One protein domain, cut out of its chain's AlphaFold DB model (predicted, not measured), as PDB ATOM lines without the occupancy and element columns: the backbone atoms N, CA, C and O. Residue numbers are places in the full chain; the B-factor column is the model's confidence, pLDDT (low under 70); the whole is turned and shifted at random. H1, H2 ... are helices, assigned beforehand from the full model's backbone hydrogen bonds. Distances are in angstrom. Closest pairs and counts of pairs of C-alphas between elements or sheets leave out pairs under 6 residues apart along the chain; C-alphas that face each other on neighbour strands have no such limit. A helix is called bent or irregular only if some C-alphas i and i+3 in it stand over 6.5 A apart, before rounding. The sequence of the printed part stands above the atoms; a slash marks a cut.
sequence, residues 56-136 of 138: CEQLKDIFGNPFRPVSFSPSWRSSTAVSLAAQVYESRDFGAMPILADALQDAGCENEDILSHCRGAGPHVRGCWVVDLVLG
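Overview. This is residues 56 to 136 of the 138 residues of an uncharacterized protein of Gemmata massiliana (UniProt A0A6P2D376). H2 and H3 make a hairpin of the two longest helices, side by side; short H4 folds back beside H3, and short H5, whose centre is the nearest to the middle of the whole, packs steeply on H2. Short H1 sits out at one end by the start of H5, and a long loop, residues 64 to 78, runs round the outside from H1 to H2. The 81 printed residues hold five named helices, H1 to H5 in chain order, and no named strand: the class is all helix. The whole is compact, with a radius of gyration of the C-alphas of 11.3 A, and rounded, spanning 31 by 28 by 21 A.

Along the chain. H1 is residues 56 to 63, with C-alpha 56 at (87.865, -0.882, 59.150). H2 is residues 79 to 91, 18.1 A long from C-alpha 79 at (72.445, 20.981, 41.797). H3, residues 94 to 106, is 19.5 A long and irregular: C-alphas 95 and 98 are 7.4 A apart. H4 is residues 112 to 119. H5 is residues 129 to 135, with C-alpha 135 at (81.441, 18.608, 47.268).

Arrangement. H5 is the hub, touching H1, H2 and H4. It touches H2 at a steep tilt of 62 degrees, the closest C-alphas being those of Ala 85 and Val 131, 5.3 A. H1 only just touches H5, with 3 pairs of C-alphas within 8 A, the closest Ile 62 and Trp 129 at 5.2 A. H4 and H5 only just touch, also with 3 pairs, the closest Ile 114 and Val 130 at 6.5 A, about perpendicular at 88 degrees. H2 and H3 form a hairpin at a shallow tilt of 12 degrees, opposite ways; their closest C-alphas, Ala 81 and Ala 103, are 5.5 A apart. H3 and H4 form another, at a steep tilt of 40 degrees, with the C-alphas of Pro 98 and Arg 119 closest at 4.7 A. H2 and H4 are apart. Every O i to N i+4 pair is within hydrogen-bond range in H1, H2, H4 and H5; in H3 it is 7 of 9.

Size, cuts and confidence. The C-alphas of Cys 56 and Ser 79 are the two farthest apart, 31.9 A. The link from H1 to H2 is long, at 15 residues. The printed part has no cut, its mean pLDDT is 92.4, and no printed residue is under 70.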
ATOM      1  N   CYS A  56      87.727  -0.551  60.566       87.50
ATOM      2  CA  CYS A  56      87.865  -0.882  59.150       87.50
ATOM      3  C   CYS A  56      86.688  -0.373  58.305       87.50
ATOM      4  O   CYS A  56      86.904   0.015  57.161       87.50
ATOM      5  N   GLU A  57      85.464  -0.392  58.828       87.06
ATOM      6  CA  GLU A  57      84.282   0.128  58.132       87.06
ATOM      7  C   GLU A  57      84.331   1.654  58.009       87.06
ATOM      8  O   GLU A  57      84.147   2.171  56.912       87.06
ATOM      9  N   GLN A  58      84.700   2.367  59.077       89.31
ATOM     10  CA  GLN A  58      84.892   3.823  59.042       89.31
ATOM     11  C   GLN A  58      86.007   4.245  58.082       89.31
ATOM     12  O   GLN A  58      85.859   5.203  57.332       89.31
ATOM     13  N   LEU A  59      87.128   3.519  58.067       89.88
ATOM     14  CA  LEU A  59      88.223   3.807  57.139       89.88
ATOM     15  C   LEU A  59      87.801   3.609  55.678       89.88
ATOM     16  O   LEU A  59      88.232   4.373  54.818       89.88
ATOM     17  N   LYS A  60      86.950   2.617  55.393       89.12
ATOM     18  CA  LYS A  60      86.376   2.424  54.052       89.12
ATOM     19  C   LYS A  60      85.386   3.522  53.684       89.12
ATOM     20  O   LYS A  60      85.308   3.867  52.512       89.12
ATOM     21  N   ASP A  61      84.644   4.057  54.648       92.44
ATOM     22  CA  ASP A  61      83.769   5.204  54.407       92.44
ATOM     23  C   ASP A  61      84.568   6.479  54.113       92.44
ATOM     24  O   ASP A  61      84.189   7.239  53.237       92.44
ATOM     25  N   ILE A  62      85.722   6.681  54.753       91.69
ATOM     26  CA  ILE A  62      86.527   7.891  54.531       91.69
ATOM     27  C   ILE A  62      87.364   7.820  53.248       91.69
ATOM     28  O   ILE A  62      87.467   8.793  52.512       91.69
ATOM     29  N   PHE A  63      87.996   6.678  52.975       88.06
ATOM     30  CA  PHE A  63      88.973   6.563  51.882       88.06
ATOM     31  C   PHE A  63      88.472   5.764  50.676       88.06
ATOM     32  O   PHE A  63      89.170   5.676  49.665       88.06
ATOM     33  N   GLY A  64      87.308   5.121  50.778       87.06
ATOM     34  CA  GLY A  64      86.859   4.162  49.777       87.06
ATOM     35  C   GLY A  64      87.811   2.965  49.661       87.06
ATOM     36  O   GLY A  64      88.415   2.506  50.638       87.06
ATOM     37  N   ASN A  65      87.940   2.425  48.448       83.75
ATOM     38  CA  ASN A  65      88.889   1.356  48.145       83.75
ATOM     39  C   ASN A  65      90.185   1.935  47.539       83.75
ATOM     40  O   ASN A  65      90.207   2.232  46.344       83.75
ATOM     41  N   PRO A  66      91.304   2.013  48.287       77.19
ATOM     42  CA  PRO A  66      92.546   2.606  47.780       77.19
ATOM     43  C   PRO A  66      93.181   1.808  46.628       77.19
ATOM     44  O   PRO A  66      94.008   2.334  45.891       77.19
ATOM     45  N   PHE A  67      92.800   0.538  46.449       81.50
ATOM     46  CA  PHE A  67      93.294  -0.318  45.364       81.50
ATOM     47  C   PHE A  67      92.395  -0.293  44.121       81.50
ATOM     48  O   PHE A  67      92.724  -0.921  43.113       81.50
ATOM     49  N   ARG A  68      91.257   0.403  44.191       75.44
ATOM     50  CA  ARG A  68      90.341   0.638  43.070       75.44
ATOM     51  C   ARG A  68      89.881   2.098  43.112       75.44
ATOM     52  O   ARG A  68      88.773   2.360  43.573       75.44
ATOM     53  N   PRO A  69      90.735   3.044  42.682       78.62
ATOM     54  CA  PRO A  69      90.366   4.449  42.653       78.62
ATOM     55  C   PRO A  69      89.166   4.659  41.727       78.62
ATOM     56  O   PRO A  69      89.130   4.153  40.603       78.62
ATOM     57  N   VAL A  70      88.185   5.410  42.216       85.62
ATOM     58  CA  VAL A  70      86.953   5.726  41.498       85.62
ATOM     59  C   VAL A  70      87.131   7.054  40.765       85.62
ATOM     60  O   VAL A  70      87.480   8.062  41.371       85.62
ATOM     61  N   SER A  71      86.885   7.070  39.453       87.25
ATOM     62  CA  SER A  71      86.863   8.310  38.667       87.25
ATOM     63  C   SER A  71      85.485   8.958  38.766       87.25
ATOM     64  O   SER A  71      84.503   8.395  38.280       87.25
ATOM     65  N   PHE A  72      85.411  10.147  39.360       91.19
ATOM     66  CA  PHE A  72      84.166  10.897  39.504       91.19
ATOM     67  C   PHE A  72      84.004  11.925  38.377       91.19
ATOM     68  O   PHE A  72      84.848  12.806  38.206       91.19
ATOM     69  N   SER A  73      82.923  11.825  37.596       92.94
ATOM     70  CA  SER A  73      82.651  12.788  36.523       92.94
ATOM     71  C   SER A  73      82.055  14.087  37.080       92.94
ATOM     72  O   SER A  73      81.052  14.034  37.796       92.94
ATOM     73  N   PRO A  74      82.562  15.276  36.692       92.06
ATOM     74  CA  PRO A  74      81.953  16.553  37.067       92.06
ATOM     75  C   PRO A  74      80.487  16.690  36.636       92.06
ATOM     76  O   PRO A  74      79.733  17.409  37.287       92.06
ATOM     77  N   SER A  75      80.066  15.984  35.578       93.94
ATOM     78  CA  SER A  75      78.673  15.984  35.108       93.94
ATOM     79  C   SER A  75      77.687  15.423  36.135       93.94
ATOM     80  O   SER A  75      76.511  15.762  36.086       93.94
ATOM     81  N   TRP A  76      78.155  14.598  37.078       96.06
ATOM     82  CA  TRP A  76      77.321  14.019  38.132       96.06
ATOM     83  C   TRP A  76      77.076  14.985  39.302       96.06
ATOM     84  O   TRP A  76      76.205  14.730  40.131       96.06
ATOM     85  N   ARG A  77      77.786  16.126  39.366       95.50
ATOM     86  CA  ARG A  77      77.539  17.196  40.354       95.50
ATOM     87  C   ARG A  77      76.337  18.052  39.949       95.50
ATOM     88  O   ARG A  77      76.458  19.257  39.733       95.50
ATOM     89  N   SER A  78      75.172  17.426  39.826       96.19
ATOM     90  CA  SER A  78      73.917  18.154  39.643       96.19
ATOM     91  C   SER A  78      73.635  19.044  40.861       96.19
ATOM     92  O   SER A  78      74.107  18.772  41.968       96.19
ATOM     93  N   SER A  79      72.847  20.108  40.683       96.25
ATOM     94  CA  SER A  79      72.445  20.981  41.797       96.25
ATOM     95  C   SER A  79      71.796  20.185  42.932       96.25
ATOM     96  O   SER A  79      72.123  20.403  44.095       96.25
ATOM     97  N   THR A  80      70.949  19.211  42.592       96.31
ATOM     98  CA  THR A  80      70.303  18.301  43.545       96.31
ATOM     99  C   THR A  80      71.319  17.461  44.319       96.31
ATOM    100  O   THR A  80      71.258  17.426  45.547       96.31
ATOM    101  N   ALA A  81      72.275  16.824  43.631       97.06
ATOM    102  CA  ALA A  81      73.297  16.004  44.283       97.06
ATOM    103  C   ALA A  81      74.163  16.842  45.237       97.06
ATOM    104  O   ALA A  81      74.396  16.437  46.376       97.06
ATOM    105  N   VAL A  82      74.573  18.042  44.815       97.12
ATOM    106  CA  VAL A  82      75.363  18.962  45.648       97.12
ATOM    107  C   VAL A  82      74.572  19.429  46.871       97.12
ATOM    108  O   VAL A  82      75.114  19.428  47.975       97.12
ATOM    109  N   SER A  83      73.295  19.790  46.713       96.88
ATOM    110  CA  SER A  83      72.447  20.194  47.841       96.88
ATOM    111  C   SER A  83      72.252  19.067  48.859       96.88
ATOM    112  O   SER A  83      72.381  19.315  50.057       96.88
ATOM    113  N   LEU A  84      72.003  17.836  48.399       96.75
ATOM    114  CA  LEU A  84      71.871  16.664  49.272       96.75
ATOM    115  C   LEU A  84      73.181  16.354  50.002       96.75
ATOM    116  O   LEU A  84      73.181  16.190  51.221       96.75
ATOM    117  N   ALA A  85      74.306  16.338  49.284       96.50
ATOM    118  CA  ALA A  85      75.620  16.105  49.877       96.50
ATOM    119  C   ALA A  85      75.974  17.178  50.922       96.50
ATOM    120  O   ALA A  85      76.457  16.852  52.006       96.50
ATOM    121  N   ALA A  86      75.687  18.453  50.638       95.94
ATOM    122  CA  ALA A  86      75.922  19.549  51.577       95.94
ATOM    123  C   ALA A  86      75.056  19.413  52.836       95.94
ATOM    124  O   ALA A  86      75.554  19.607  53.945       95.94
ATOM    125  N   GLN A  87      73.782  19.040  52.670       95.12
ATOM    126  CA  GLN A  87      72.868  18.805  53.785       95.12
ATOM    127  C   GLN A  87      73.373  17.674  54.684       95.12
ATOM    128  O   GLN A  87      73.512  17.893  55.883       95.12
ATOM    129  N   VAL A  88      73.687  16.510  54.105       94.50
ATOM    130  CA  VAL A  88      74.215  15.342  54.831       94.50
ATOM    131  C   VAL A  88      75.513  15.691  55.566       94.50
ATOM    132  O   VAL A  88      75.697  15.332  56.730       94.50
ATOM    133  N   TYR A  89      76.407  16.436  54.913       94.38
ATOM    134  CA  TYR A  89      77.686  16.837  55.494       94.38
ATOM    135  C   TYR A  89      77.529  17.765  56.707       94.38
ATOM    136  O   TYR A  89      78.238  17.600  57.705       94.38
ATOM    137  N   GLU A  90      76.631  18.749  56.622       93.12
ATOM    138  CA  GLU A  90      76.425  19.749  57.674       93.12
ATOM    139  C   GLU A  90      75.600  19.191  58.838       93.12
ATOM    140  O   GLU A  90      75.979  19.352  60.000       93.12
ATOM    141  N   SER A  91      74.503  18.483  58.544       93.12
ATOM    142  CA  SER A  91      73.634  17.895  59.570       93.12
ATOM    143  C   SER A  91      74.275  16.700  60.276       93.12
ATOM    144  O   SER A  91      73.900  16.388  61.406       93.12
ATOM    145  N   ARG A  92      75.236  16.034  59.614       91.06
ATOM    146  CA  ARG A  92      75.783  14.721  60.004       91.06
ATOM    147  C   ARG A  92      74.709  13.634  60.105       91.06
ATOM    148  O   ARG A  92      74.916  12.625  60.777       91.06
ATOM    149  N   ASP A  93      73.574  13.852  59.446       91.19
ATOM    150  CA  ASP A  93      72.514  12.873  59.269       91.19
ATOM    151  C   ASP A  93      72.662  12.232  57.890       91.19
ATOM    152  O   ASP A  93      72.343  12.820  56.856       91.19
ATOM    153  N   PHE A  94      73.169  11.003  57.896       93.38
ATOM    154  CA  PHE A  94      73.421  10.215  56.696       93.38
ATOM    155  C   PHE A  94      72.209   9.380  56.264       93.38
ATOM    156  O   PHE A  94      72.315   8.581  55.335       93.38
ATOM    157  N   GLY A  95      71.030   9.582  56.870       92.31
ATOM    158  CA  GLY A  95      69.795   8.913  56.448       92.31
ATOM    159  C   GLY A  95      69.385   9.216  55.000       92.31
ATOM    160  O   GLY A  95      68.680   8.422  54.382       92.31
ATOM    161  N   ALA A  96      69.863  10.328  54.431       93.50
ATOM    162  CA  ALA A  96      69.606  10.714  53.042       93.50
ATOM    163  C   ALA A  96      70.619  10.143  52.025       93.50
ATOM    164  O   ALA A  96      70.510  10.448  50.837       93.50
ATOM    165  N   MET A  97      71.579   9.303  52.437       96.25
ATOM    166  CA  MET A  97      72.566   8.708  51.519       96.25
ATOM    167  C   MET A  97      71.938   7.894  50.369       96.25
ATOM    168  O   MET A  97      72.356   8.089  49.224       96.25
ATOM    169  N   PRO A  98      70.880   7.082  50.581       96.56
ATOM    170  CA  PRO A  98      70.196   6.418  49.470       96.56
ATOM    171  C   PRO A  98      69.580   7.404  48.465       96.56
ATOM    172  O   PRO A  98      69.643   7.173  47.264       96.56
ATOM    173  N   ILE A  99      69.063   8.541  48.945       96.75
ATOM    174  CA  ILE A  99      68.485   9.598  48.096       96.75
ATOM    175  C   ILE A  99      69.586  10.294  47.286       96.75
ATOM    176  O   ILE A  99      69.392  10.615  46.114       96.75
ATOM    177  N   LEU A 100      70.768  10.494  47.880       97.19
ATOM    178  CA  LEU A 100      71.942  10.977  47.152       97.19
ATOM    179  C   LEU A 100      72.348   9.998  46.038       97.19
ATOM    180  O   LEU A 100      72.707  10.446  44.951       97.19
ATOM    181  N   ALA A 101      72.259   8.685  46.274       97.50
ATOM    182  CA  ALA A 101      72.533   7.674  45.250       97.50
ATOM    183  C   ALA A 101      71.606   7.831  44.038       97.50
ATOM    184  O   ALA A 101      72.070   7.818  42.899       97.50
ATOM    185  N   ASP A 102      70.313   8.025  44.289       97.56
ATOM    186  CA  ASP A 102      69.316   8.196  43.233       97.56
ATOM    187  C   ASP A 102      69.540   9.511  42.471       97.56
ATOM    188  O   ASP A 102      69.573   9.512  41.243       97.56
ATOM    189  N   ALA A 103      69.842  10.610  43.171       97.75
ATOM    190  CA  ALA A 103      70.173  11.887  42.530       97.75
ATOM    191  C   ALA A 103      71.445  11.820  41.658       97.75
ATOM    192  O   ALA A 103      71.538  12.505  40.636       97.75
ATOM    193  N   LEU A 104      72.435  11.012  42.054       97.62
ATOM    194  CA  LEU A 104      73.629  10.748  41.248       97.62
ATOM    195  C   LEU A 104      73.296   9.892  40.024       97.62
ATOM    196  O   LEU A 104      73.794  10.171  38.932       97.62
ATOM    197  N   GLN A 105      72.451   8.875  40.188       97.44
ATOM    198  CA  GLN A 105      72.003   8.024  39.089       97.44
ATOM    199  C   GLN A 105      71.190   8.816  38.054       97.44
ATOM    200  O   GLN A 105      71.457   8.697  36.859       97.44
ATOM    201  N   ASP A 106      70.300   9.707  38.497       97.12
ATOM    202  CA  ASP A 106      69.547  10.631  37.636       97.12
ATOM    203  C   ASP A 106      70.465  11.592  36.861       97.12
ATOM    204  O   ASP A 106      70.166  11.985  35.733       97.12
ATOM    205  N   ALA A 107      71.619  11.948  37.436       96.06
ATOM    206  CA  ALA A 107      72.653  12.733  36.765       96.06
ATOM    207  C   ALA A 107      73.523  11.904  35.790       96.06
ATOM    208  O   ALA A 107      74.465  12.439  35.198       96.06
ATOM    209  N   GLY A 108      73.228  10.611  35.616       96.50
ATOM    210  CA  GLY A 108      73.937   9.697  34.718       96.50
ATOM    211  C   GLY A 108      75.133   8.984  35.353       96.50
ATOM    212  O   GLY A 108      76.040   8.563  34.632       96.50
ATOM    213  N   CYS A 109      75.199   8.885  36.685       96.81
ATOM    214  CA  CYS A 109      76.191   8.046  37.355       96.81
ATOM    215  C   CYS A 109      75.792   6.569  37.252       96.81
ATOM    216  O   CYS A 109      74.773   6.155  37.796       96.81
ATOM    217  N   GLU A 110      76.632   5.767  36.598       95.44
ATOM    218  CA  GLU A 110      76.483   4.304  36.499       95.44
ATOM    219  C   GLU A 110      77.580   3.558  37.278       95.44
ATOM    220  O   GLU A 110      77.756   2.348  37.140       95.44
ATOM    221  N   ASN A 111      78.369   4.276  38.083       94.56
ATOM    222  CA  ASN A 111      79.450   3.665  38.841       94.56
ATOM    223  C   ASN A 111      78.888   2.875  40.033       94.56
ATOM    224  O   ASN A 111      78.450   3.455  41.027       94.56
ATOM    225  N   GLU A 112      78.952   1.548  39.943       93.44
ATOM    226  CA  GLU A 112      78.412   0.651  40.966       93.44
ATOM    227  C   GLU A 112      79.076   0.837  42.338       93.44
ATOM    228  O   GLU A 112      78.393   0.744  43.351       93.44
ATOM    229  N   ASP A 113      80.373   1.157  42.412       92.12
ATOM    230  CA  ASP A 113      81.053   1.380  43.696       92.12
ATOM    231  C   ASP A 113      80.494   2.626  44.414       92.12
ATOM    232  O   ASP A 113      80.272   2.591  45.623       92.12
ATOM    233  N   ILE A 114      80.195   3.703  43.674       94.44
ATOM    234  CA  ILE A 114      79.549   4.916  44.217       94.44
ATOM    235  C   ILE A 114      78.121   4.600  44.667       94.44
ATOM    236  O   ILE A 114      77.736   4.895  45.801       94.44
ATOM    237  N   LEU A 115      77.323   4.003  43.778       96.25
ATOM    238  CA  LEU A 115      75.899   3.775  44.024       96.25
ATOM    239  C   LEU A 115      75.670   2.757  45.148       96.25
ATOM    240  O   LEU A 115      74.825   2.977  46.018       96.25
ATOM    241  N   SER A 116      76.434   1.663  45.157       94.19
ATOM    242  CA  SER A 116      76.354   0.640  46.201       94.19
ATOM    243  C   SER A 116      76.848   1.154  47.551       94.19
ATOM    244  O   SER A 116      76.275   0.783  48.573       94.19
ATOM    245  N   HIS A 117      77.845   2.046  47.577       94.25
ATOM    246  CA  HIS A 117      78.284   2.686  48.813       94.25
ATOM    247  C   HIS A 117      77.177   3.560  49.414       94.25
ATOM    248  O   HIS A 117      76.842   3.368  50.577       94.25
ATOM    249  N   CYS A 118      76.555   4.443  48.624       95.25
ATOM    250  CA  CYS A 118      75.471   5.312  49.099       95.25
ATOM    251  C   CYS A 118      74.211   4.554  49.545       95.25
ATOM    252  O   CYS A 118      73.488   5.007  50.429       95.25
ATOM    253  N   ARG A 119      73.914   3.417  48.906       95.81
ATOM    254  CA  ARG A 119      72.774   2.550  49.261       95.81
ATOM    255  C   ARG A 119      73.105   1.570  50.383       95.81
ATOM    256  O   ARG A 119      72.203   0.941  50.937       95.81
ATOM    257  N   GLY A 120      74.387   1.395  50.684       91.94
ATOM    258  CA  GLY A 120      74.850   0.512  51.732       91.94
ATOM    259  C   GLY A 120      74.376   1.000  53.096       91.94
ATOM    260  O   GLY A 120      74.333   2.190  53.372       91.94
ATOM    261  N   ALA A 121      74.083   0.067  53.996       81.94
ATOM    262  CA  ALA A 121      73.768   0.391  55.389       81.94
ATOM    263  C   ALA A 121      75.005   0.825  56.203       81.94
ATOM    264  O   ALA A 121      74.929   0.881  57.428       81.94
ATOM    265  N   GLY A 122      76.159   1.009  55.544       70.94
ATOM    266  CA  GLY A 122      77.455   1.187  56.191       70.94
ATOM    267  C   GLY A 122      77.450   2.369  57.158       70.94
ATOM    268  O   GLY A 122      76.621   3.273  57.026       70.94
ATOM    269  N   PRO A 123      78.358   2.398  58.147       86.81
ATOM    270  CA  PRO A 123      78.522   3.618  58.908       86.81
ATOM    271  C   PRO A 123      79.029   4.698  57.950       86.81
ATOM    272  O   PRO A 123      80.151   4.607  57.459       86.81
ATOM    273  N   HIS A 124      78.203   5.706  57.707       92.94
ATOM    274  CA  HIS A 124      78.623   6.928  57.048       92.94
ATOM    275  C   HIS A 124      79.020   7.956  58.098       92.94
ATOM    276  O   HIS A 124      78.314   8.167  59.092       92.94
ATOM    277  N   VAL A 125      80.176   8.573  57.901       91.94
ATOM    278  CA  VAL A 125      80.726   9.592  58.785       91.94
ATOM    279  C   VAL A 125      81.102  10.832  57.989       91.94
ATOM    280  O   VAL A 125      81.154  10.855  56.760       91.94
ATOM    281  N   ARG A 126      81.367  11.926  58.704       89.00
ATOM    282  CA  ARG A 126      81.902  13.129  58.066       89.00
ATOM    283  C   ARG A 126      83.281  12.797  57.496       89.00
ATOM    284  O   ARG A 126      84.159  12.392  58.252       89.00
ATOM    285  N   GLY A 127      83.450  13.013  56.197       89.50
ATOM    286  CA  GLY A 127      84.590  12.499  55.439       89.50
ATOM    287  C   GLY A 127      84.224  11.354  54.494       89.50
ATOM    288  O   GLY A 127      85.120  10.822  53.859       89.50
ATOM    289  N   CYS A 128      82.944  10.956  54.421       94.94
ATOM    290  CA  CYS A 128      82.456   9.988  53.443       94.94
ATOM    291  C   CYS A 128      82.951  10.348  52.035       94.94
ATOM    292  O   CYS A 128      82.619  11.416  51.511       94.94
ATOM    293  N   TRP A 129      83.705   9.437  51.418       94.25
ATOM    294  CA  TRP A 129      84.413   9.684  50.162       94.25
ATOM    295  C   TRP A 129      83.472  10.091  49.016       94.25
ATOM    296  O   TRP A 129      83.826  10.930  48.196       94.25
ATOM    297  N   VAL A 130      82.241   9.563  48.960       95.31
ATOM    298  CA  VAL A 130      81.269   9.986  47.932       95.31
ATOM    299  C   VAL A 130      80.781  11.412  48.175       95.31
ATOM    300  O   VAL A 130      80.646  12.189  47.230       95.31
ATOM    301  N   VAL A 131      80.512  11.772  49.430       95.88
ATOM    302  CA  VAL A 131      80.056  13.122  49.785       95.88
ATOM    303  C   VAL A 131      81.154  14.140  49.482       95.88
ATOM    304  O   VAL A 131      80.867  15.188  48.900       95.88
ATOM    305  N   ASP A 132      82.405  13.822  49.811       94.19
ATOM    306  CA  ASP A 132      83.543  14.696  49.527       94.19
ATOM    307  C   ASP A 132      83.803  14.825  48.010       94.19
ATOM    308  O   ASP A 132      83.950  15.957  47.535       94.19
ATOM    309  N   LEU A 133      83.650  13.749  47.223       93.56
ATOM    310  CA  LEU A 133      83.655  13.809  45.750       93.56
ATOM    311  C   LEU A 133      82.571  14.718  45.185       93.56
ATOM    312  O   LEU A 133      82.828  15.495  44.259       93.56
ATOM    313  N   VAL A 134      81.352  14.667  45.718       95.81
ATOM    314  CA  VAL A 134      80.264  15.541  45.254       95.81
ATOM    315  C   VAL A 134      80.545  17.001  45.616       95.81
ATOM    316  O   VAL A 134      80.296  17.888  44.797       95.81
ATOM    317  N   LEU A 135      81.110  17.259  46.796       94.62
ATOM    318  CA  LEU A 135      81.441  18.608  47.268       94.62
ATOM    319  C   LEU A 135      82.778  19.147  46.730       94.62
ATOM    320  O   LEU A 135      83.061  20.330  46.916       94.62
ATOM    321  N   GLY A 136      83.579  18.315  46.059       88.88
ATOM    322  CA  GLY A 136      84.901  18.682  45.543       88.88
ATOM    323  C   GLY A 136      85.930  18.917  46.648       88.88
ATOM    324  O   GLY A 136      86.697  19.875  46.561       88.88
TER     325      GLY A 136